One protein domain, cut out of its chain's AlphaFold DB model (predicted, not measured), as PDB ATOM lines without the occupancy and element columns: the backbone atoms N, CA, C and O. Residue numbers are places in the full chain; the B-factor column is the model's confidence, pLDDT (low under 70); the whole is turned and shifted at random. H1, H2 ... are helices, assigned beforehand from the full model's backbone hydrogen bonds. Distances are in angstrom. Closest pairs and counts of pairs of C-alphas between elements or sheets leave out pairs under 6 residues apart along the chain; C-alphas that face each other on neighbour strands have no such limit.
ATOM      1  N   LYS A   2     -19.804  33.777  81.165       73.06
ATOM      2  CA  LYS A   2     -19.036  34.507  80.129       73.06
ATOM      3  C   LYS A   2     -19.146  33.927  78.704       73.06
ATOM      4  O   LYS A   2     -19.051  34.674  77.742       73.06
ATOM      5  N   LEU A   3     -19.400  32.620  78.573       78.62
ATOM      6  CA  LEU A   3     -19.658  31.944  77.292       78.62
ATOM      7  C   LEU A   3     -20.831  32.542  76.497       78.62
ATOM      8  O   LEU A   3     -20.796  32.520  75.278       78.62
ATOM      9  N   PHE A   4     -21.839  33.093  77.176       82.62
ATOM     10  CA  PHE A   4     -23.072  33.593  76.555       82.62
ATOM     11  C   PHE A   4     -23.055  35.108  76.308       82.62
ATOM     12  O   PHE A   4     -24.078  35.695  75.968       82.62
ATOM     13  N   LEU A   5     -21.908  35.762  76.494       81.06
ATOM     14  CA  LEU A   5     -21.747  37.172  76.151       81.06
ATOM     15  C   LEU A   5     -21.527  37.340  74.637       81.06
ATOM     16  O   LEU A   5     -20.844  36.497  74.045       81.06
ATOM     17  N   PRO A   6     -22.031  38.431  74.032       67.81
ATOM     18  CA  PRO A   6     -21.823  38.724  72.616       67.81
ATOM     19  C   PRO A   6     -20.335  38.905  72.261       67.81
ATOM     20  O   PRO A   6     -19.482  39.158  73.122       67.81
ATOM     21  N   LEU A   7     -20.026  38.732  70.972       55.53
ATOM     22  CA  LEU A   7     -18.700  38.991  70.402       55.53
ATOM     23  C   LEU A   7     -18.339  40.477  70.569       55.53
ATOM     24  O   LEU A   7     -19.209  41.336  70.465       55.53
ATOM     25  N   GLY A   8     -17.074  40.769  70.887       54.50
ATOM     26  CA  GLY A   8     -16.591  42.142  71.108       54.50
ATOM     27  C   GLY A   8     -16.927  42.758  72.475       54.50
ATOM     28  O   GLY A   8     -16.608  43.915  72.713       54.50
ATOM     29  N   PHE A   9     -17.547  42.012  73.397       66.75
ATOM     30  CA  PHE A   9     -17.831  42.520  74.741       66.75
ATOM     31  C   PHE A   9     -16.543  42.755  75.557       66.75
ATOM     32  O   PHE A   9     -15.825  41.799  75.870       66.75
ATOM     33  N   SER A  10     -16.313  44.005  75.967       66.44
ATOM     34  CA  SER A  10     -15.224  44.431  76.853       66.44
ATOM     35  C   SER A  10     -15.758  45.231  78.043       66.44
ATOM     36  O   SER A  10     -16.622  46.093  77.886       66.44
ATOM     37  N   LEU A  11     -15.215  44.972  79.233       71.00
ATOM     38  CA  LEU A  11     -15.452  45.795  80.418       71.00
ATOM     39  C   LEU A  11     -14.233  46.675  80.650       71.00
ATOM     40  O   LEU A  11     -13.127  46.156  80.782       71.00
ATOM     41  N   ASP A  12     -14.455  47.981  80.718       70.94
ATOM     42  CA  ASP A  12     -13.426  48.947  81.074       70.94
ATOM     43  C   ASP A  12     -13.610  49.353  82.538       70.94
ATOM     44  O   ASP A  12     -14.642  49.911  82.917       70.94
ATOM     45  N   SER A  13     -12.622  49.017  83.365       69.81
ATOM     46  CA  SER A  13     -12.618  49.304  84.801       69.81
ATOM     47  C   SER A  13     -12.346  50.769  85.130       69.81
ATOM     48  O   SER A  13     -12.452  51.149  86.292       69.81
ATOM     49  N   THR A  14     -11.965  51.584  84.144       70.88
ATOM     50  CA  THR A  14     -11.661  53.010  84.338       70.88
ATOM     51  C   THR A  14     -12.901  53.904  84.268       70.88
ATOM     52  O   THR A  14     -12.849  55.069  84.655       70.88
ATOM     53  N   ILE A  15     -14.035  53.357  83.819       74.38
ATOM     54  CA  ILE A  15     -15.296  54.081  83.669       74.38
ATOM     55  C   ILE A  15     -16.070  54.038  84.992       74.38
ATOM     56  O   ILE A  15     -16.269  52.967  85.566       74.38
ATOM     57  N   GLY A  16     -16.575  55.189  85.451       77.06
ATOM     58  CA  GLY A  16     -17.370  55.295  86.687       77.06
ATOM     59  C   GLY A  16     -18.641  54.428  86.709       77.06
ATOM     60  O   GLY A  16     -19.115  54.054  87.774       77.06
ATOM     61  N   GLU A  17     -19.141  54.030  85.537       81.31
ATOM     62  CA  GLU A  17     -20.306  53.152  85.328       81.31
ATOM     63  C   GLU A  17     -19.950  51.651  85.278       81.31
ATOM     64  O   GLU A  17     -20.740  50.824  84.816       81.31
ATOM     65  N   TYR A  18     -18.743  51.260  85.697       74.12
ATOM     66  CA  TYR A  18     -18.288  49.867  85.624       74.12
ATOM     67  C   TYR A  18     -19.265  48.888  86.297       74.12
ATOM     68  O   TYR A  18     -19.562  47.833  85.736       74.12
ATOM     69  N   ALA A  19     -19.805  49.248  87.466       77.50
ATOM     70  CA  ALA A  19     -20.753  48.411  88.201       77.50
ATOM     71  C   ALA A  19     -22.040  48.148  87.395       77.50
ATOM     72  O   ALA A  19     -22.470  46.998  87.273       77.50
ATOM     73  N   ASP A  20     -22.597  49.185  86.768       82.50
ATOM     74  CA  ASP A  20     -23.813  49.082  85.959       82.50
ATOM     75  C   ASP A  20     -23.569  48.266  84.687       82.50
ATOM     76  O   ASP A  20     -24.373  47.400  84.332       82.50
ATOM     77  N   ARG A  21     -22.405  48.441  84.048       78.44
ATOM     78  CA  ARG A  21     -22.002  47.637  82.883       78.44
ATOM     79  C   ARG A  21     -21.787  46.167  83.235       78.44
ATOM     80  O   ARG A  21     -22.160  45.294  82.449       78.44
ATOM     81  N   VAL A  22     -21.232  45.863  84.409       79.88
ATOM     82  CA  VAL A  22     -21.099  44.484  84.913       79.88
ATOM     83  C   VAL A  22     -22.473  43.858  85.146       79.88
ATOM     84  O   VAL A  22     -22.707  42.721  84.723       79.88
ATOM     85  N   MET A  23     -23.397  44.595  85.763       85.38
ATOM     86  CA  MET A  23     -24.768  44.135  85.998       85.38
ATOM     87  C   MET A  23     -25.519  43.894  84.687       85.38
ATOM     88  O   MET A  23     -26.111  42.829  84.489       85.38
ATOM     89  N   GLN A  24     -25.436  44.835  83.747       82.38
ATOM     90  CA  GLN A  24     -26.040  44.710  82.426       82.38
ATOM     91  C   GLN A  24     -25.468  43.509  81.665       82.38
ATOM     92  O   GLN A  24     -26.219  42.729  81.083       82.38
ATOM     93  N   ALA A  25     -24.155  43.295  81.727       81.75
ATOM     94  CA  ALA A  25     -23.508  42.141  81.116       81.75
ATOM     95  C   ALA A  25     -23.953  40.813  81.737       81.75
ATOM     96  O   ALA A  25     -24.185  39.843  81.011       81.75
ATOM     97  N   GLY A  26     -24.102  40.765  83.063       81.38
ATOM     98  CA  GLY A  26     -24.654  39.611  83.770       81.38
ATOM     99  C   GLY A  26     -26.063  39.268  83.282       81.38
ATOM    100  O   GLY A  26     -26.320  38.121  82.900       81.38
ATOM    101  N   ASN A  27     -26.934  40.275  83.197       85.88
ATOM    102  CA  ASN A  27     -28.308  40.130  82.715       85.88
ATOM    103  C   ASN A  27     -28.357  39.676  81.249       85.88
ATOM    104  O   ASN A  27     -29.082  38.735  80.915       85.88
ATOM    105  N   THR A  28     -27.536  40.273  80.385       85.31
ATOM    106  CA  THR A  28     -27.425  39.889  78.970       85.31
ATOM    107  C   THR A  28     -26.925  38.456  78.813       85.31
ATOM    108  O   THR A  28     -27.526  37.671  78.083       85.31
ATOM    109  N   ALA A  29     -25.877  38.057  79.541       84.50
ATOM    110  CA  ALA A  29     -25.370  36.685  79.502       84.50
ATOM    111  C   ALA A  29     -26.425  35.667  79.961       84.50
ATOM    112  O   ALA A  29     -26.551  34.589  79.379       84.50
ATOM    113  N   GLN A  30     -27.194  36.001  80.998       86.75
ATOM    114  CA  GLN A  30     -28.259  35.141  81.508       86.75
ATOM    115  C   GLN A  30     -29.423  35.006  80.519       86.75
ATOM    116  O   GLN A  30     -29.949  33.899  80.359       86.75
ATOM    117  N   LYS A  31     -29.808  36.101  79.851       88.06
ATOM    118  CA  LYS A  31     -30.827  36.109  78.794       88.06
ATOM    119  C   LYS A  31     -30.391  35.252  77.604       88.06
ATOM    120  O   LYS A  31     -31.104  34.323  77.236       88.06
ATOM    121  N   ASN A  32     -29.179  35.472  77.100       86.81
ATOM    122  CA  ASN A  32     -28.623  34.717  75.975       86.81
ATOM    123  C   ASN A  32     -28.499  33.218  76.291       86.81
ATOM    124  O   ASN A  32     -28.787  32.370  75.451       86.81
ATOM    125  N   MET A  33     -28.115  32.868  77.524       87.25
ATOM    126  CA  MET A  33     -28.109  31.475  77.978       87.25
ATOM    127  C   MET A  33     -29.515  30.865  77.950       87.25
ATOM    128  O   MET A  33     -29.680  29.728  77.513       87.25
ATOM    129  N   HIS A  34     -30.529  31.601  78.412       85.81
ATOM    130  CA  HIS A  34     -31.912  31.130  78.378       85.81
ATOM    131  C   HIS A  34     -32.390  30.879  76.951       85.81
ATOM    132  O   HIS A  34     -32.937  29.811  76.688       85.81
ATOM    133  N   GLU A  35     -32.167  31.824  76.040       88.00
ATOM    134  CA  GLU A  35     -32.543  31.697  74.628       88.00
ATOM    135  C   GLU A  35     -31.836  30.507  73.968       88.00
ATOM    136  O   GLU A  35     -32.475  29.678  73.322       88.00
ATOM    137  N   PHE A  36     -30.537  30.343  74.227       86.69
ATOM    138  CA  PHE A  36     -29.742  29.230  73.711       86.69
ATOM    139  C   PHE A  36     -30.256  27.853  74.164       86.69
ATOM    140  O   PHE A  36     -30.233  26.886  73.394       86.69
ATOM    141  N   LEU A  37     -30.692  27.751  75.421       86.62
ATOM    142  CA  LEU A  37     -31.235  26.521  75.995       86.62
ATOM    143  C   LEU A  37     -32.673  26.271  75.510       86.62
ATOM    144  O   LEU A  37     -33.006  25.139  75.157       86.62
ATOM    145  N   GLN A  38     -33.497  27.317  75.405       85.38
ATOM    146  CA  GLN A  38     -34.853  27.223  74.852       85.38
ATOM    147  C   GLN A  38     -34.850  26.773  73.390       85.38
ATOM    148  O   GLN A  38     -35.625  25.884  73.041       85.38
ATOM    149  N   ALA A  39     -33.933  27.294  72.570       85.19
ATOM    150  CA  ALA A  39     -33.750  26.869  71.180       85.19
ATOM    151  C   ALA A  39     -33.435  25.364  71.041       85.19
ATOM    152  O   ALA A  39     -33.617  24.786  69.976       85.19
ATOM    153  N   ARG A  40     -32.987  24.715  72.124       83.06
ATOM    154  CA  ARG A  40     -32.690  23.274  72.196       83.06
ATOM    155  C   ARG A  40     -33.750  22.478  72.964       83.06
ATOM    156  O   ARG A  40     -33.492  21.358  73.391       83.06
ATOM    157  N   GLY A  41     -34.928  23.061  73.190       81.94
ATOM    158  CA  GLY A  41     -36.040  22.409  73.887       81.94
ATOM    159  C   GLY A  41     -35.831  22.236  75.396       81.94
ATOM    160  O   GLY A  41     -36.608  21.542  76.056       81.94
ATOM    161  N   ILE A  42     -34.804  22.864  75.976       81.69
ATOM    162  CA  ILE A  42     -34.507  22.767  77.405       81.69
ATOM    163  C   ILE A  42     -35.388  23.765  78.163       81.69
ATOM    164  O   ILE A  42     -35.262  24.982  78.028       81.69
ATOM    165  N   LYS A  43     -36.313  23.239  78.976       73.62
ATOM    166  CA  LYS A  43     -37.311  24.046  79.692       73.62
ATOM    167  C   LYS A  43     -36.685  24.928  80.781       73.62
ATOM    168  O   LYS A  43     -35.784  24.522  81.507       73.62
ATOM    169  N   ARG A  44     -37.294  26.106  80.950       60.16
ATOM    170  CA  ARG A  44     -36.912  27.283  81.763       60.16
ATOM    171  C   ARG A  44     -36.606  27.052  83.260       60.16
ATOM    172  O   ARG A  44     -36.146  27.973  83.925       60.16
ATOM    173  N   LYS A  45     -36.858  25.867  83.830       60.62
ATOM    174  CA  LYS A  45     -36.635  25.607  85.266       60.62
ATOM    175  C   LYS A  45     -35.177  25.223  85.526       60.62
ATOM    176  O   LYS A  45     -34.852  24.053  85.722       60.62
ATOM    177  N   PHE A  46     -34.300  26.220  85.547       61.28
ATOM    178  CA  PHE A  46     -32.888  26.044  85.885       61.28
ATOM    179  C   PHE A  46     -32.696  25.962  87.404       61.28
ATOM    180  O   PHE A  46     -32.206  26.887  88.041       61.28
ATOM    181  N   GLY A  47     -33.127  24.839  87.983       62.19
ATOM    182  CA  GLY A  47     -32.708  24.417  89.321       62.19
ATOM    183  C   GLY A  47     -31.326  23.753  89.290       62.19
ATOM    184  O   GLY A  47     -30.533  23.959  88.368       62.19
ATOM    185  N   SER A  48     -31.065  22.858  90.245       61.22
ATOM    186  CA  SER A  48     -29.828  22.057  90.372       61.22
ATOM    187  C   SER A  48     -29.415  21.253  89.118       61.22
ATOM    188  O   SER A  48     -28.311  20.712  89.061       61.22
ATOM    189  N   GLY A  49     -30.264  21.192  88.085       76.12
ATOM    190  CA  GLY A  49     -30.021  20.506  86.815       76.12
ATOM    191  C   GLY A  49     -29.270  21.299  85.736       76.12
ATOM    192  O   GLY A  49     -28.848  20.680  84.758       76.12
ATOM    193  N   LEU A  50     -29.053  22.616  85.881       81.88
ATOM    194  CA  LEU A  50     -28.408  23.432  84.832       81.88
ATOM    195  C   LEU A  50     -26.999  22.928  84.487       81.88
ATOM    196  O   LEU A  50     -26.667  22.742  83.320       81.88
ATOM    197  N   LEU A  51     -26.173  22.637  85.496       81.75
ATOM    198  CA  LEU A  51     -24.824  22.108  85.272       81.75
ATOM    199  C   LEU A  51     -24.847  20.737  84.588       81.75
ATOM    200  O   LEU A  51     -23.981  20.448  83.768       81.75
ATOM    201  N   LYS A  52     -25.845  19.897  84.891       83.75
ATOM    202  CA  LYS A  52     -26.016  18.593  84.237       83.75
ATOM    203  C   LYS A  52     -26.343  18.767  82.751       83.75
ATOM    204  O   LYS A  52     -25.762  18.065  81.930       83.75
ATOM    205  N   GLN A  53     -27.210  19.721  82.417       83.88
ATOM    206  CA  GLN A  53     -27.558  20.057  81.034       83.88
ATOM    207  C   GLN A  53     -26.373  20.668  80.282       83.88
ATOM    208  O   GLN A  53     -26.065  20.218  79.187       83.88
ATOM    209  N   LEU A  54     -25.647  21.616  80.881       83.44
ATOM    210  CA  LEU A  54     -24.446  22.194  80.267       83.44
ATOM    211  C   LEU A  54     -23.352  21.141  80.041       83.44
ATOM    212  O   LEU A  54     -22.703  21.156  79.002       83.44
ATOM    213  N   ARG A  55     -23.174  20.189  80.967       83.06
ATOM    214  CA  ARG A  55     -22.255  19.055  80.769       83.06
ATOM    215  C   ARG A  55     -22.703  18.137  79.635       83.06
ATOM    216  O   ARG A  55     -21.850  17.667  78.898       83.06
ATOM    217  N   ALA A  56     -24.003  17.871  79.499       82.44
ATOM    218  CA  ALA A  56     -24.525  17.095  78.374       82.44
ATOM    219  C   ALA A  56     -24.265  17.823  77.048       82.44
ATOM    220  O   ALA A  56     -23.622  17.265  76.172       82.44
ATOM    221  N   LEU A  57     -24.605  19.113  76.969       84.62
ATOM    222  CA  LEU A  57     -24.354  19.947  75.790       84.62
ATOM    223  C   LEU A  57     -22.866  20.061  75.436       84.62
ATOM    224  O   LEU A  57     -22.529  20.173  74.264       84.62
ATOM    225  N   HIS A  58     -21.976  20.032  76.428       81.38
ATOM    226  CA  HIS A  58     -20.536  19.969  76.189       81.38
ATOM    227  C   HIS A  58     -20.109  18.620  75.594       81.38
ATOM    228  O   HIS A  58     -19.298  18.590  74.677       81.38
ATOM    229  N   ARG A  59     -20.635  17.494  76.099       79.00
ATOM    230  CA  ARG A  59     -20.345  16.165  75.522       79.00
ATOM    231  C   ARG A  59     -20.878  16.041  74.100       79.00
ATOM    232  O   ARG A  59     -20.194  15.488  73.250       79.00
ATOM    233  N   ASP A  60     -22.039  16.631  73.847       78.56
ATOM    234  CA  ASP A  60     -22.693  16.638  72.541       78.56
ATOM    235  C   ASP A  60     -22.118  17.720  71.603       78.56
ATOM    236  O   ASP A  60     -22.691  17.979  70.545       78.56
ATOM    237  N   ARG A  61     -21.019  18.395  71.992       74.31
ATOM    238  CA  ARG A  61     -20.348  19.477  71.239       74.31
ATOM    239  C   ARG A  61     -21.236  20.675  70.885       74.31
ATOM    240  O   ARG A  61     -20.857  21.572  70.135       74.31
TER     241      ARG A  61
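What this domain is: This is residues 2 to 61 of the 298 residues of an uncharacterized protein of Phytophthora sojae (strain P6497) (UniProt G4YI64). One long helix, H1, makes most of the longest axis; past its last residue a long loop leads to a short helix, H2, set crosswise beyond that end, while residues 2 to 17 fold back along H1 from its other end. The printed part has 60 residues with two named helices, H1 then H2, and no named strand; the class is all helix. The whole is loose, with a radius of gyration of the C-alphas of 14.0 A, and elongated, spanning 39 by 22 by 18 A.

How they stand to each other: H1, residues 18 to 38, and H2, residues 50 to 59, are apart: no C-alpha of the one is within 8 A of the other. In H1 and H2 every O i to N i+4 pair is within hydrogen-bond range.

Where its parts are: H1 runs 30.1 A from C-alpha 18 at (-18.288, 49.867, 85.624) to C-alpha 38 at (-34.853, 27.223, 74.852). H2 measures 14.3 A and ends with C-alpha 59 at (-20.345, 16.165, 75.522).

The domain as a whole: The C-alphas farthest apart, of Gly 16 and Asp 60, are 41.5 A apart. The printed part has no cut. The link from H1 to H2, 11 residues, is long. Mean pLDDT of the printed part is 77.8; residues 6 to 10, 13 and 44 to 48 are under 70.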